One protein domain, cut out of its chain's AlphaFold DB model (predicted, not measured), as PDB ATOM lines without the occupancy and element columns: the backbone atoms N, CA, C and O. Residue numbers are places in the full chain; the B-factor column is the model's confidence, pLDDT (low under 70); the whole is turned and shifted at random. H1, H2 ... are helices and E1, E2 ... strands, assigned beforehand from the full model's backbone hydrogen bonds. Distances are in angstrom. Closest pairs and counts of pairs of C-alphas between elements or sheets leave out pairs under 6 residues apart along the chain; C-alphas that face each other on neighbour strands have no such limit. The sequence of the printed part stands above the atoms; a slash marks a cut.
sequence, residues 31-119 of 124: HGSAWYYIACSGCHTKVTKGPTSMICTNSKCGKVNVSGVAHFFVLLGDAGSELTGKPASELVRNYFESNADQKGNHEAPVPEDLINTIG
ATOM      1  N   HIS A  31      42.190  27.865 -58.434       82.31
ATOM      2  CA  HIS A  31      40.768  27.638 -58.671       82.31
ATOM      3  C   HIS A  31      40.430  26.138 -58.755       82.31
ATOM      4  O   HIS A  31      41.279  25.298 -59.052       82.31
ATOM      5  N   GLY A  32      39.161  25.786 -58.515       74.38
ATOM      6  CA  GLY A  32      38.661  24.411 -58.674       74.38
ATOM      7  C   GLY A  32      39.078  23.432 -57.569       74.38
ATOM      8  O   GLY A  32      38.849  22.234 -57.700       74.38
ATOM      9  N   SER A  33      39.683  23.932 -56.491       79.12
ATOM     10  CA  SER A  33      39.955  23.192 -55.257       79.12
ATOM     11  C   SER A  33      39.347  23.921 -54.060       79.12
ATOM     12  O   SER A  33      39.159  25.137 -54.095       79.12
ATOM     13  N   ALA A  34      39.094  23.180 -52.981       82.88
ATOM     14  CA  ALA A  34      38.699  23.738 -51.694       82.88
ATOM     15  C   ALA A  34      39.683  24.829 -51.231       82.88
ATOM     16  O   ALA A  34      40.858  24.546 -50.993       82.88
ATOM     17  N   TRP A  35      39.211  26.061 -51.034       86.44
ATOM     18  CA  TRP A  35      40.019  27.153 -50.464       86.44
ATOM     19  C   TRP A  35      39.897  27.246 -48.932       86.44
ATOM     20  O   TRP A  35      40.654  27.970 -48.284       86.44
ATOM     21  N   TYR A  36      38.985  26.472 -48.334       88.56
ATOM     22  CA  TYR A  36      38.807  26.357 -46.888       88.56
ATOM     23  C   TYR A  36      38.589  24.903 -46.449       88.56
ATOM     24  O   TYR A  36      38.193  24.037 -47.227       88.56
ATOM     25  N   TYR A  37      38.827  24.628 -45.171       88.31
ATOM     26  CA  TYR A  37      38.462  23.382 -44.512       88.31
ATOM     27  C   TYR A  37      37.737  23.667 -43.199       88.31
ATOM     28  O   TYR A  37      37.854  24.747 -42.624       88.31
ATOM     29  N   ILE A  38      36.990  22.683 -42.702       89.88
ATOM     30  CA  ILE A  38      36.387  22.766 -41.374       89.88
ATOM     31  C   ILE A  38      37.348  22.146 -40.360       89.88
ATOM     32  O   ILE A  38      37.785  21.003 -40.515       89.88
ATOM     33  N   ALA A  39      37.681  22.907 -39.326       91.38
ATOM     34  CA  ALA A  39      38.507  22.504 -38.202       91.38
ATOM     35  C   ALA A  39      37.651  22.285 -36.949       91.38
ATOM     36  O   ALA A  39      36.619  22.927 -36.762       91.38
ATOM     37  N   CYS A  40      38.093  21.397 -36.063       92.81
ATOM     38  CA  CYS A  40      37.497  21.217 -34.744       92.81
ATOM     39  C   CYS A  40      37.716  22.481 -33.909       92.81
ATOM     40  O   CYS A  40      38.865  22.861 -33.682       92.81
ATOM     41  N   SER A  41      36.649  23.076 -33.375       90.56
ATOM     42  CA  SER A  41      36.740  24.297 -32.560       90.56
ATOM     43  C   SER A  41      37.620  24.156 -31.311       90.56
ATOM     44  O   SER A  41      38.126  25.147 -30.802       90.56
ATOM     45  N   GLY A  42      37.801  22.936 -30.795       89.12
ATOM     46  CA  GLY A  42      38.577  22.697 -29.575       89.12
ATOM     47  C   GLY A  42      40.069  22.434 -29.791       89.12
ATOM     48  O   GLY A  42      40.852  22.624 -28.869       89.12
ATOM     49  N   CYS A  43      40.477  21.944 -30.966       90.56
ATOM     50  CA  CYS A  43      41.873  21.540 -31.208       90.56
ATOM     51  C   CYS A  43      42.414  21.912 -32.594       90.56
ATOM     52  O   CYS A  43      43.506  21.476 -32.953       90.56
ATOM     53  N   HIS A  44      41.634  22.648 -33.388       88.62
ATOM     54  CA  HIS A  44      41.949  23.149 -34.732       88.62
ATOM     55  C   HIS A  44      42.392  22.088 -35.756       88.62
ATOM     56  O   HIS A  44      42.821  22.407 -36.862       88.62
ATOM     57  N   THR A  45      42.237  20.803 -35.430       89.88
ATOM     58  CA  THR A  45      42.482  19.705 -36.367       89.88
ATOM     59  C   THR A  45      41.353  19.653 -37.389       89.88
ATOM     60  O   THR A  45      40.184  19.766 -37.015       89.88
ATOM     61  N   LYS A  46      41.689  19.457 -38.668       90.44
ATOM     62  CA  LYS A  46      40.707  19.247 -39.739       90.44
ATOM     63  C   LYS A  46      39.745  18.117 -39.363       90.44
ATOM     64  O   LYS A  46      40.183  17.023 -39.009       90.44
ATOM     65  N   VAL A  47      38.445  18.386 -39.431       92.38
ATOM     66  CA  VAL A  47      37.400  17.393 -39.148       92.38
ATOM     67  C   VAL A  47      36.920  16.732 -40.429       92.38
ATOM     68  O   VAL A  47      36.969  17.314 -41.514       92.38
ATOM     69  N   THR A  48      36.418  15.511 -40.296       90.38
ATOM     70  CA  THR A  48      35.748  14.794 -41.381       90.38
ATOM     71  C   THR A  48      34.238  14.837 -41.187       90.38
ATOM     72  O   THR A  48      33.742  14.717 -40.062       90.38
ATOM     73  N   LYS A  49      33.493  14.982 -42.285       85.88
ATOM     74  CA  LYS A  49      32.030  14.935 -42.274       85.88
ATOM     75  C   LYS A  49      31.567  13.483 -42.122       85.88
ATOM     76  O   LYS A  49      31.823  12.659 -42.994       85.88
ATOM     77  N   GLY A  50      30.906  13.176 -41.011       83.75
ATOM     78  CA  GLY A  50      30.087  11.976 -40.853       83.75
ATOM     79  C   GLY A  50      28.660  12.202 -41.379       83.75
ATOM     80  O   GLY A  50      28.347  13.300 -41.840       83.75
ATOM     81  N   PRO A  51      27.770  11.198 -41.285       82.75
ATOM     82  CA  PRO A  51      26.398  11.302 -41.798       82.75
ATOM     83  C   PRO A  51      25.618  12.491 -41.222       82.75
ATOM     84  O   PRO A  51      24.944  13.209 -41.954       82.75
ATOM     85  N   THR A  52      25.749  12.719 -39.914       85.31
ATOM     86  CA  THR A  52      25.047  13.784 -39.175       85.31
ATOM     87  C   THR A  52      25.951  14.528 -38.189       85.31
ATOM     88  O   THR A  52      25.479  15.372 -37.435       85.31
ATOM     89  N   SER A  53      27.252  14.227 -38.178       86.62
ATOM     90  CA  SER A  53      28.200  14.729 -37.178       86.62
ATOM     91  C   SER A  53      29.524  15.129 -37.814       86.62
ATOM     92  O   SER A  53      29.956  14.501 -38.779       86.62
ATOM     93  N   MET A  54      30.238  16.080 -37.220       90.25
ATOM     94  CA  MET A  54      31.653  16.297 -37.531       90.25
ATOM     95  C   MET A  54      32.522  15.441 -36.611       90.25
ATOM     96  O   MET A  54      32.304  15.401 -35.399       90.25
ATOM     97  N   ILE A  55      33.492  14.735 -37.184       91.12
ATOM     98  CA  ILE A  55      34.344  13.788 -36.462       91.12
ATOM     99  C   ILE A  55      35.753  14.372 -36.381       91.12
ATOM    100  O   ILE A  55      36.357  14.692 -37.407       91.12
ATOM    101  N   CYS A  56      36.275  14.510 -35.161       93.19
ATOM    102  CA  CYS A  56      37.662  14.892 -34.926       93.19
ATOM    103  C   CYS A  56      38.513  13.639 -34.707       93.19
ATOM    104  O   CYS A  56      38.297  12.898 -33.752       93.19
ATOM    105  N   THR A  57      39.501  13.414 -35.572       89.94
ATOM    106  CA  THR A  57      40.393  12.244 -35.500       89.94
ATOM    107  C   THR A  57      41.621  12.469 -34.618       89.94
ATOM    108  O   THR A  57      42.398  11.543 -34.395       89.94
ATOM    109  N   ASN A  58      41.806  13.681 -34.085       91.06
ATOM    110  CA  ASN A  58      42.870  13.957 -33.129       91.06
ATOM    111  C   ASN A  58      42.625  13.147 -31.852       91.06
ATOM    112  O   ASN A  58      41.658  13.410 -31.141       91.06
ATOM    113  N   SER A  59      43.511  12.202 -31.539       86.75
ATOM    114  CA  SER A  59      43.374  11.295 -30.393       86.75
ATOM    115  C   SER A  59      43.307  12.010 -29.041       86.75
ATOM    116  O   SER A  59      42.673  11.506 -28.121       86.75
ATOM    117  N   LYS A  60      43.894  13.211 -28.923       87.56
ATOM    118  CA  LYS A  60      43.785  14.046 -27.714       87.56
ATOM    119  C   LYS A  60      42.408  14.697 -27.572       87.56
ATOM    120  O   LYS A  60      42.005  15.043 -26.469       87.56
ATOM    121  N   CYS A  61      41.703  14.894 -28.685       88.19
ATOM    122  CA  CYS A  61      40.340  15.409 -28.697       88.19
ATOM    123  C   CYS A  61      39.333  14.261 -28.581       88.19
ATOM    124  O   CYS A  61      38.452  14.324 -27.733       88.19
ATOM    125  N   GLY A  62      39.466  13.229 -29.426       71.25
ATOM    126  CA  GLY A  62      38.719  11.966 -29.388       71.25
ATOM    127  C   GLY A  62      37.198  12.089 -29.510       71.25
ATOM    128  O   GLY A  62      36.486  11.110 -29.304       71.25
ATOM    129  N   LYS A  63      36.682  13.288 -29.799       77.25
ATOM    130  CA  LYS A  63      35.251  13.589 -29.783       77.25
ATOM    131  C   LYS A  63      34.622  13.324 -31.143       77.25
ATOM    132  O   LYS A  63      35.046  13.856 -32.174       77.25
ATOM    133  N   VAL A  64      33.543  12.555 -31.109       77.00
ATOM    134  CA  VAL A  64      32.531  12.526 -32.164       77.00
ATOM    135  C   VAL A  64      31.548  13.674 -31.932       77.00
ATOM    136  O   VAL A  64      31.265  14.020 -30.786       77.00
ATOM    137  N   ASN A  65      31.040  14.268 -33.011       85.25
ATOM    138  CA  ASN A  65      30.113  15.403 -32.980       85.25
ATOM    139  C   ASN A  65      30.699  16.694 -32.379       85.25
ATOM    140  O   ASN A  65      30.171  17.266 -31.426       85.25
ATOM    141  N   VAL A  66      31.820  17.148 -32.938       88.81
ATOM    142  CA  VAL A  66      32.433  18.432 -32.567       88.81
ATOM    143  C   VAL A  66      31.798  19.604 -33.315       88.81
ATOM    144  O   VAL A  66      31.297  19.439 -34.427       88.81
ATOM    145  N   SER A  67      31.881  20.805 -32.745       90.19
ATOM    146  CA  SER A  67      31.612  22.035 -33.495       90.19
ATOM    147  C   SER A  67      32.749  22.315 -34.480       90.19
ATOM    148  O   SER A  67      33.928  22.131 -34.158       90.19
ATOM    149  N   GLY A  68      32.386  22.771 -35.678       89.88
ATOM    150  CA  GLY A  68      33.320  23.125 -36.740       89.88
ATOM    151  C   GLY A  68      33.515  24.631 -36.878       89.88
ATOM    152  O   GLY A  68      32.557  25.389 -36.747       89.88
ATOM    153  N   VAL A  69      34.739  25.054 -37.190       90.25
ATOM    154  CA  VAL A  69      35.079  26.427 -37.597       90.25
ATOM    155  C   VAL A  69      35.781  26.365 -38.949       90.25
ATOM    156  O   VAL A  69      36.601  25.476 -39.171       90.25
ATOM    157  N   ALA A  70      35.447  27.265 -39.872       89.88
ATOM    158  CA  ALA A  70      36.119  27.325 -41.168       89.88
ATOM    159  C   ALA A  70      37.519  27.948 -41.036       89.88
ATOM    160  O   ALA A  70      37.681  28.964 -40.364       89.88
ATOM    161  N   HIS A  71      38.503  27.351 -41.706       87.38
ATOM    162  CA  HIS A  71      39.893  27.805 -41.800       87.38
ATOM    163  C   HIS A  71      40.361  27.782 -43.258       87.38
ATOM    164  O   HIS A  71      39.919  26.933 -44.029       87.38
ATOM    165  N   PHE A  72      41.274  28.678 -43.635       84.31
ATOM    166  CA  PHE A  72      41.853  28.721 -44.982       84.31
ATOM    167  C   PHE A  72      42.752  27.506 -45.261       84.31
ATOM    168  O   PHE A  72      43.473  27.046 -44.373       84.31
ATOM    169  N   PHE A  73      42.736  26.978 -46.492       73.88
ATOM    170  CA  PHE A  73      43.694  25.948 -46.907       73.88
ATOM    171  C   PHE A  73      45.130  26.502 -46.914       73.88
ATOM    172  O   PHE A  73      45.381  27.676 -47.183       73.88
ATOM    173  N   VAL A  74      46.073  25.631 -46.552       60.09
ATOM    174  CA  VAL A  74      47.460  25.939 -46.181       60.09
ATOM    175  C   VAL A  74      48.258  26.527 -47.349       60.09
ATOM    176  O   VAL A  74      48.944  25.822 -48.077       60.09
ATOM    177  N   LEU A  75      48.227  27.846 -47.471       58.72
ATOM    178  CA  LEU A  75      49.445  28.641 -47.643       58.72
ATOM    179  C   LEU A  75      49.613  29.646 -46.498       58.72
ATOM    180  O   LEU A  75      50.637  30.312 -46.417       58.72
ATOM    181  N   LEU A  76      48.613  29.770 -45.615       57.94
ATOM    182  CA  LEU A  76      48.475  30.929 -44.746       57.94
ATOM    183  C   LEU A  76      47.574  30.655 -43.532       57.94
ATOM    184  O   LEU A  76      46.550  31.306 -43.412       57.94
ATOM    185  N   GLY A  77      47.883  29.687 -42.661       61.88
ATOM    186  CA  GLY A  77      47.021  29.318 -41.513       61.88
ATOM    187  C   GLY A  77      46.232  30.492 -40.900       61.88
ATOM    188  O   GLY A  77      45.048  30.651 -41.196       61.88
ATOM    189  N   ASP A  78      46.903  31.355 -40.133       68.31
ATOM    190  CA  ASP A  78      46.329  32.641 -39.697       68.31
ATOM    191  C   ASP A  78      46.497  33.747 -40.753       68.31
ATOM    192  O   ASP A  78      45.671  34.656 -40.853       68.31
ATOM    193  N   ALA A  79      47.527  33.642 -41.597       77.06
ATOM    194  CA  ALA A  79      47.852  34.658 -42.595       77.06
ATOM    195  C   ALA A  79      46.759  34.839 -43.671       77.06
ATOM    196  O   ALA A  79      46.713  35.871 -44.325       77.06
ATOM    197  N   GLY A  80      45.839  33.888 -43.858       81.81
ATOM    198  CA  GLY A  80      44.751  33.999 -44.829       81.81
ATOM    199  C   GLY A  80      43.768  35.083 -44.406       81.81
ATOM    200  O   GLY A  80      43.261  35.826 -45.244       81.81
ATOM    201  N   SER A  81      43.580  35.236 -43.091       85.69
ATOM    202  CA  SER A  81      42.791  36.335 -42.539       85.69
ATOM    203  C   SER A  81      43.524  37.668 -42.668       85.69
ATOM    204  O   SER A  81      42.887  38.682 -42.922       85.69
ATOM    205  N   GLU A  82      44.852  37.673 -42.534       86.25
ATOM    206  CA  GLU A  82      45.675  38.873 -42.736       86.25
ATOM    207  C   GLU A  82      45.646  39.338 -44.197       86.25
ATOM    208  O   GLU A  82      45.444  40.520 -44.464       86.25
ATOM    209  N   LEU A  83      45.757  38.406 -45.146       86.00
ATOM    210  CA  LEU A  83      45.734  38.712 -46.571       86.00
ATOM    211  C   LEU A  83      44.380  39.224 -47.061       86.00
ATOM    212  O   LEU A  83      44.324  40.158 -47.857       86.00
ATOM    213  N   THR A  84      43.293  38.588 -46.627       86.50
ATOM    214  CA  THR A  84      41.936  38.938 -47.073       86.50
ATOM    215  C   THR A  84      41.299  40.033 -46.218       86.50
ATOM    216  O   THR A  84      40.257  40.573 -46.578       86.50
ATOM    217  N   GLY A  85      41.879  40.333 -45.051       89.00
ATOM    218  CA  GLY A  85      41.269  41.176 -44.025       89.00
ATOM    219  C   GLY A  85      40.034  40.556 -43.357       89.00
ATOM    220  O   GLY A  85      39.349  41.251 -42.607       89.00
ATOM    221  N   LYS A  86      39.716  39.282 -43.632       90.31
ATOM    222  CA  LYS A  86      38.480  38.615 -43.197       90.31
ATOM    223  C   LYS A  86      38.736  37.176 -42.751       90.31
ATOM    224  O   LYS A  86      39.526  36.464 -43.367       90.31
ATOM    225  N   PRO A  87      38.039  36.674 -41.721       89.94
ATOM    226  CA  PRO A  87      38.147  35.269 -41.357       89.94
ATOM    227  C   PRO A  87      37.484  34.378 -42.416       89.94
ATOM    228  O   PRO A  87      36.458  34.736 -43.001       89.94
ATOM    229  N   ALA A  88      38.003  33.160 -42.600       89.06
ATOM    230  CA  ALA A  88      37.425  32.188 -43.534       89.06
ATOM    231  C   ALA A  88      35.937  31.921 -43.254       89.06
ATOM    232  O   ALA A  88      35.150  31.748 -44.178       89.06
ATOM    233  N   SER A  89      35.531  31.926 -41.980       90.75
ATOM    234  CA  SER A  89      34.135  31.744 -41.570       90.75
ATOM    235  C   SER A  89      33.197  32.811 -42.125       90.75
ATOM    236  O   SER A  89      32.069  32.480 -42.481       90.75
ATOM    237  N   GLU A  90      33.649  34.060 -42.236       92.69
ATOM    238  CA  GLU A  90      32.856  35.138 -42.823       92.69
ATOM    239  C   GLU A  90      32.682  34.924 -44.325       92.69
ATOM    240  O   GLU A  90      31.557  34.950 -44.815       92.69
ATOM    241  N   LEU A  91      33.769  34.628 -45.040       90.94
ATOM    242  CA  LEU A  91      33.735  34.385 -46.484       90.94
ATOM    243  C   LEU A  91      32.856  33.172 -46.840       90.94
ATOM    244  O   LEU A  91      32.034  33.241 -47.754       90.94
ATOM    245  N   VAL A  92      32.968  32.083 -46.070       89.81
ATOM    246  CA  VAL A  92      32.134  30.881 -46.229       89.81
ATOM    247  C   VAL A  92      30.667  31.196 -45.945       89.81
ATOM    248  O   VAL A  92      29.796  30.822 -46.731       89.81
ATOM    249  N   ARG A  93      30.375  31.892 -44.840       90.06
ATOM    250  CA  ARG A  93      29.006  32.268 -44.472       90.06
ATOM    251  C   ARG A  93      28.360  33.124 -45.558       90.06
ATOM    252  O   ARG A  93      27.269  32.782 -46.001       90.06
ATOM    253  N   ASN A  94      29.045  34.171 -46.018       90.50
ATOM    254  CA  ASN A  94      28.523  35.082 -47.036       90.50
ATOM    255  C   ASN A  94      28.150  34.326 -48.321       90.50
ATOM    256  O   ASN A  94      27.107  34.602 -48.914       90.50
ATOM    257  N   TYR A  95      28.955  33.336 -48.728       88.38
ATOM    258  CA  TYR A  95      28.637  32.489 -49.878       88.38
ATOM    259  C   TYR A  95      27.359  31.672 -49.657       88.38
ATOM    260  O   TYR A  95      26.446  31.739 -50.478       88.38
ATOM    261  N   PHE A  96      27.264  30.919 -48.558       86.25
ATOM    262  CA  PHE A  96      26.112  30.041 -48.327       86.25
ATOM    263  C   PHE A  96      24.816  30.807 -48.046       86.25
ATOM    264  O   PHE A  96      23.757  30.368 -48.485       86.25
ATOM    265  N   GLU A  97      24.880  31.957 -47.373       87.62
ATOM    266  CA  GLU A  97      23.717  32.834 -47.184       87.62
ATOM    267  C   GLU A  97      23.224  33.408 -48.520       87.62
ATOM    268  O   GLU A  97      22.021  33.427 -48.768       87.62
ATOM    269  N   SER A  98      24.139  33.798 -49.414       86.25
ATOM    270  CA  SER A  98      23.786  34.350 -50.733       86.25
ATOM    271  C   SER A  98      23.286  33.302 -51.737       86.25
ATOM    272  O   SER A  98      22.727  33.676 -52.761       86.25
ATOM    273  N   ASN A  99      23.502  32.009 -51.472       84.00
ATOM    274  CA  ASN A  99      23.178  30.901 -52.383       84.00
ATOM    275  C   ASN A  99      22.285  29.837 -51.717       84.00
ATOM    276  O   ASN A  99      22.297  28.668 -52.108       84.00
ATOM    277  N   ALA A 100      21.528  30.216 -50.683       74.44
ATOM    278  CA  ALA A 100      20.726  29.293 -49.876       74.44
ATOM    279  C   ALA A 100      19.629  28.549 -50.672       74.44
ATOM    280  O   ALA A 100      19.141  27.503 -50.241       74.44
ATOM    281  N   ASP A 101      19.238  29.077 -51.832       76.69
ATOM    282  CA  ASP A 101      18.251  28.523 -52.757       76.69
ATOM    283  C   ASP A 101      18.840  27.499 -53.748       76.69
ATOM    284  O   ASP A 101      18.103  26.676 -54.307       76.69
ATOM    285  N   GLN A 102      20.164  27.475 -53.931       72.12
ATOM    286  CA  GLN A 102      20.838  26.517 -54.804       72.12
ATOM    287  C   GLN A 102      20.980  25.151 -54.117       72.12
ATOM    288  O   GLN A 102      21.866  24.905 -53.299       72.12
ATOM    289  N   LYS A 103      20.114  24.202 -54.491       53.84
ATOM    290  CA  LYS A 103      20.239  22.796 -54.075       53.84
ATOM    291  C   LYS A 103      21.482  22.146 -54.699       53.84
ATOM    292  O   LYS A 103      21.501  21.876 -55.895       53.84
ATOM    293  N   GLY A 104      22.472  21.804 -53.875       57.97
ATOM    294  CA  GLY A 104      23.603  20.954 -54.261       57.97
ATOM    295  C   GLY A 104      24.732  20.951 -53.229       57.97
ATOM    296  O   GLY A 104      24.853  21.875 -52.433       57.97
ATOM    297  N   ASN A 105      25.579  19.915 -53.246       59.69
ATOM    298  CA  ASN A 105      26.866  19.920 -52.537       59.69
ATOM    299  C   ASN A 105      27.886  20.733 -53.356       59.69
ATOM    300  O   ASN A 105      28.885  20.183 -53.816       59.69
ATOM    301  N   HIS A 106      27.596  22.006 -53.617       65.69
ATOM    302  CA  HIS A 106      28.524  22.871 -54.333       65.69
ATOM    303  C   HIS A 106      29.619  23.330 -53.372       65.69
ATOM    304  O   HIS A 106      29.349  23.784 -52.258       65.69
ATOM    305  N   GLU A 107      30.864  23.156 -53.796       75.62
ATOM    306  CA  GLU A 107      32.006  23.734 -53.107       75.62
ATOM    307  C   GLU A 107      32.013  25.243 -53.354       75.62
ATOM    308  O   GLU A 107      31.766  25.684 -54.481       75.62
ATOM    309  N   ALA A 108      32.245  26.035 -52.304       82.50
ATOM    310  CA  ALA A 108      32.261  27.483 -52.453       82.50
ATOM    311  C   ALA A 108      33.361  27.878 -53.454       82.50
ATOM    312  O   ALA A 108      34.506  27.444 -53.280       82.50
ATOM    313  N   PRO A 109      33.058  28.699 -54.476       87.88
ATOM    314  CA  PRO A 109      34.078  29.211 -55.374       87.88
ATOM    315  C   PRO A 109      35.088  30.043 -54.579       87.88
ATOM    316  O   PRO A 109      34.794  30.505 -53.472       87.88
ATOM    317  N   VAL A 110      36.276  30.236 -55.149       88.50
ATOM    318  CA  VAL A 110      37.282  31.128 -54.566       88.50
ATOM    319  C   VAL A 110      36.664  32.531 -54.420       88.50
ATOM    320  O   VAL A 110      36.161  33.062 -55.410       88.50
ATOM    321  N   PRO A 111      36.656  33.123 -53.213       89.12
ATOM    322  CA  PRO A 111      36.088  34.443 -52.979       89.12
ATOM    323  C   PRO A 111      36.937  35.538 -53.630       89.12
ATOM    324  O   PRO A 111      38.165  35.450 -53.662       89.12
ATOM    325  N   GLU A 112      36.278  36.611 -54.068       90.44
ATOM    326  CA  GLU A 112      36.929  37.787 -54.664       90.44
ATOM    327  C   GLU A 112      37.974  38.401 -53.721       90.44
ATOM    328  O   GLU A 112      39.019  38.865 -54.160       90.44
ATOM    329  N   ASP A 113      37.747  38.340 -52.405       90.50
ATOM    330  CA  ASP A 113      38.708  38.781 -51.391       90.50
ATOM    331  C   ASP A 113      40.056  38.049 -51.484       90.50
ATOM    332  O   ASP A 113      41.087  38.656 -51.219       90.50
ATOM    333  N   LEU A 114      40.063  36.767 -51.880       88.69
ATOM    334  CA  LEU A 114      41.299  36.022 -52.141       88.69
ATOM    335  C   LEU A 114      41.888  36.389 -53.506       88.69
ATOM    336  O   LEU A 114      43.095  36.598 -53.600       88.69
ATOM    337  N   ILE A 115      41.062  36.526 -54.544       90.88
ATOM    338  CA  ILE A 115      41.511  36.918 -55.895       90.88
ATOM    339  C   ILE A 115      42.194  38.292 -55.862       90.88
ATOM    340  O   ILE A 115      43.265  38.473 -56.434       90.88
ATOM    341  N   ASN A 116      41.647  39.235 -55.095       92.62
ATOM    342  CA  ASN A 116      42.193  40.580 -54.920       92.62
ATOM    343  C   ASN A 116      43.580  40.613 -54.259       92.62
ATOM    344  O   ASN A 116      44.234  41.657 -54.276       92.62
ATOM    345  N   THR A 117      44.043  39.500 -53.680       90.94
ATOM    346  CA  THR A 117      45.405  39.385 -53.137       90.94
ATOM    347  C   THR A 117      46.461  39.200 -54.230       90.94
ATOM    348  O   THR A 117      47.635  39.486 -53.990       90.94
ATOM    349  N   ILE A 118      46.067  38.788 -55.441       92.69
ATOM    350  CA  ILE A 118      46.969  38.620 -56.584       92.69
ATOM    351  C   ILE A 118      47.640  39.957 -56.922       92.69
ATOM    352  O   ILE A 118      47.029  41.024 -56.910       92.69
ATOM    353  N   GLY A 119      48.942  39.911 -57.188       94.12
ATOM    354  CA  GLY A 119      49.776  41.085 -57.435       94.12
ATOM    355  C   GLY A 119      50.186  41.846 -56.169       94.12
ATOM    356  O   GLY A 119      51.100  42.676 -56.233       94.12
TER     357      GLY A 119
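AT A GLANCE: This is residues 31 to 119 of the 124 residues of an uncharacterized protein of Brassica campestris (UniProt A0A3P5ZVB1). With little regular structure, the model has a small hairpin, E1 and E2, in its middle, a looped lobe, residues 41 to 67, at one end and three helices toward the other, H2 packing on E2. Residues 100 to 105 stick out. The 89 printed residues run E1, E2, H1, H2, H3, 31 in named elements, class mixed; compact, radius of gyration of the C-alphas 13.9 A, spans 41 by 32 by 19 A.

IN THESE COORDINATES: E1, residues 36 to 40, starts at C-alpha (38.807, 26.357, -46.888); E2 is residues 68 to 72. H1 is 79 to 84, H2 88 to 98, 15.6 A long, and H3 112 to 115, ending at C-alpha (41.511, 36.918, -55.895).

HOW THE PARTS SIT: Hairpin E1 and E2 is antiparallel, N 37 and O 71 2.8 A apart. E2 and H2 come closest at C-alphas Ala 70 and Ser 89, 4.9 A. H1 and H3 only just touch, with 3 pairs of C-alphas within 8 A, the closest Thr 84 and Asp 113, 5.4 A. Every O i to N i+4 pair is within hydrogen-bond range in H1 and H2; H3 is too short for one.

THE WHOLE: C-alphas Gly 62 and Gly 119 are farthest apart, 41.9 A. The printed part has no cut; links E1 to E2 and H2 to H3 are long. pLDDT is under 70 at residues 74 to 78 and 103 to 106.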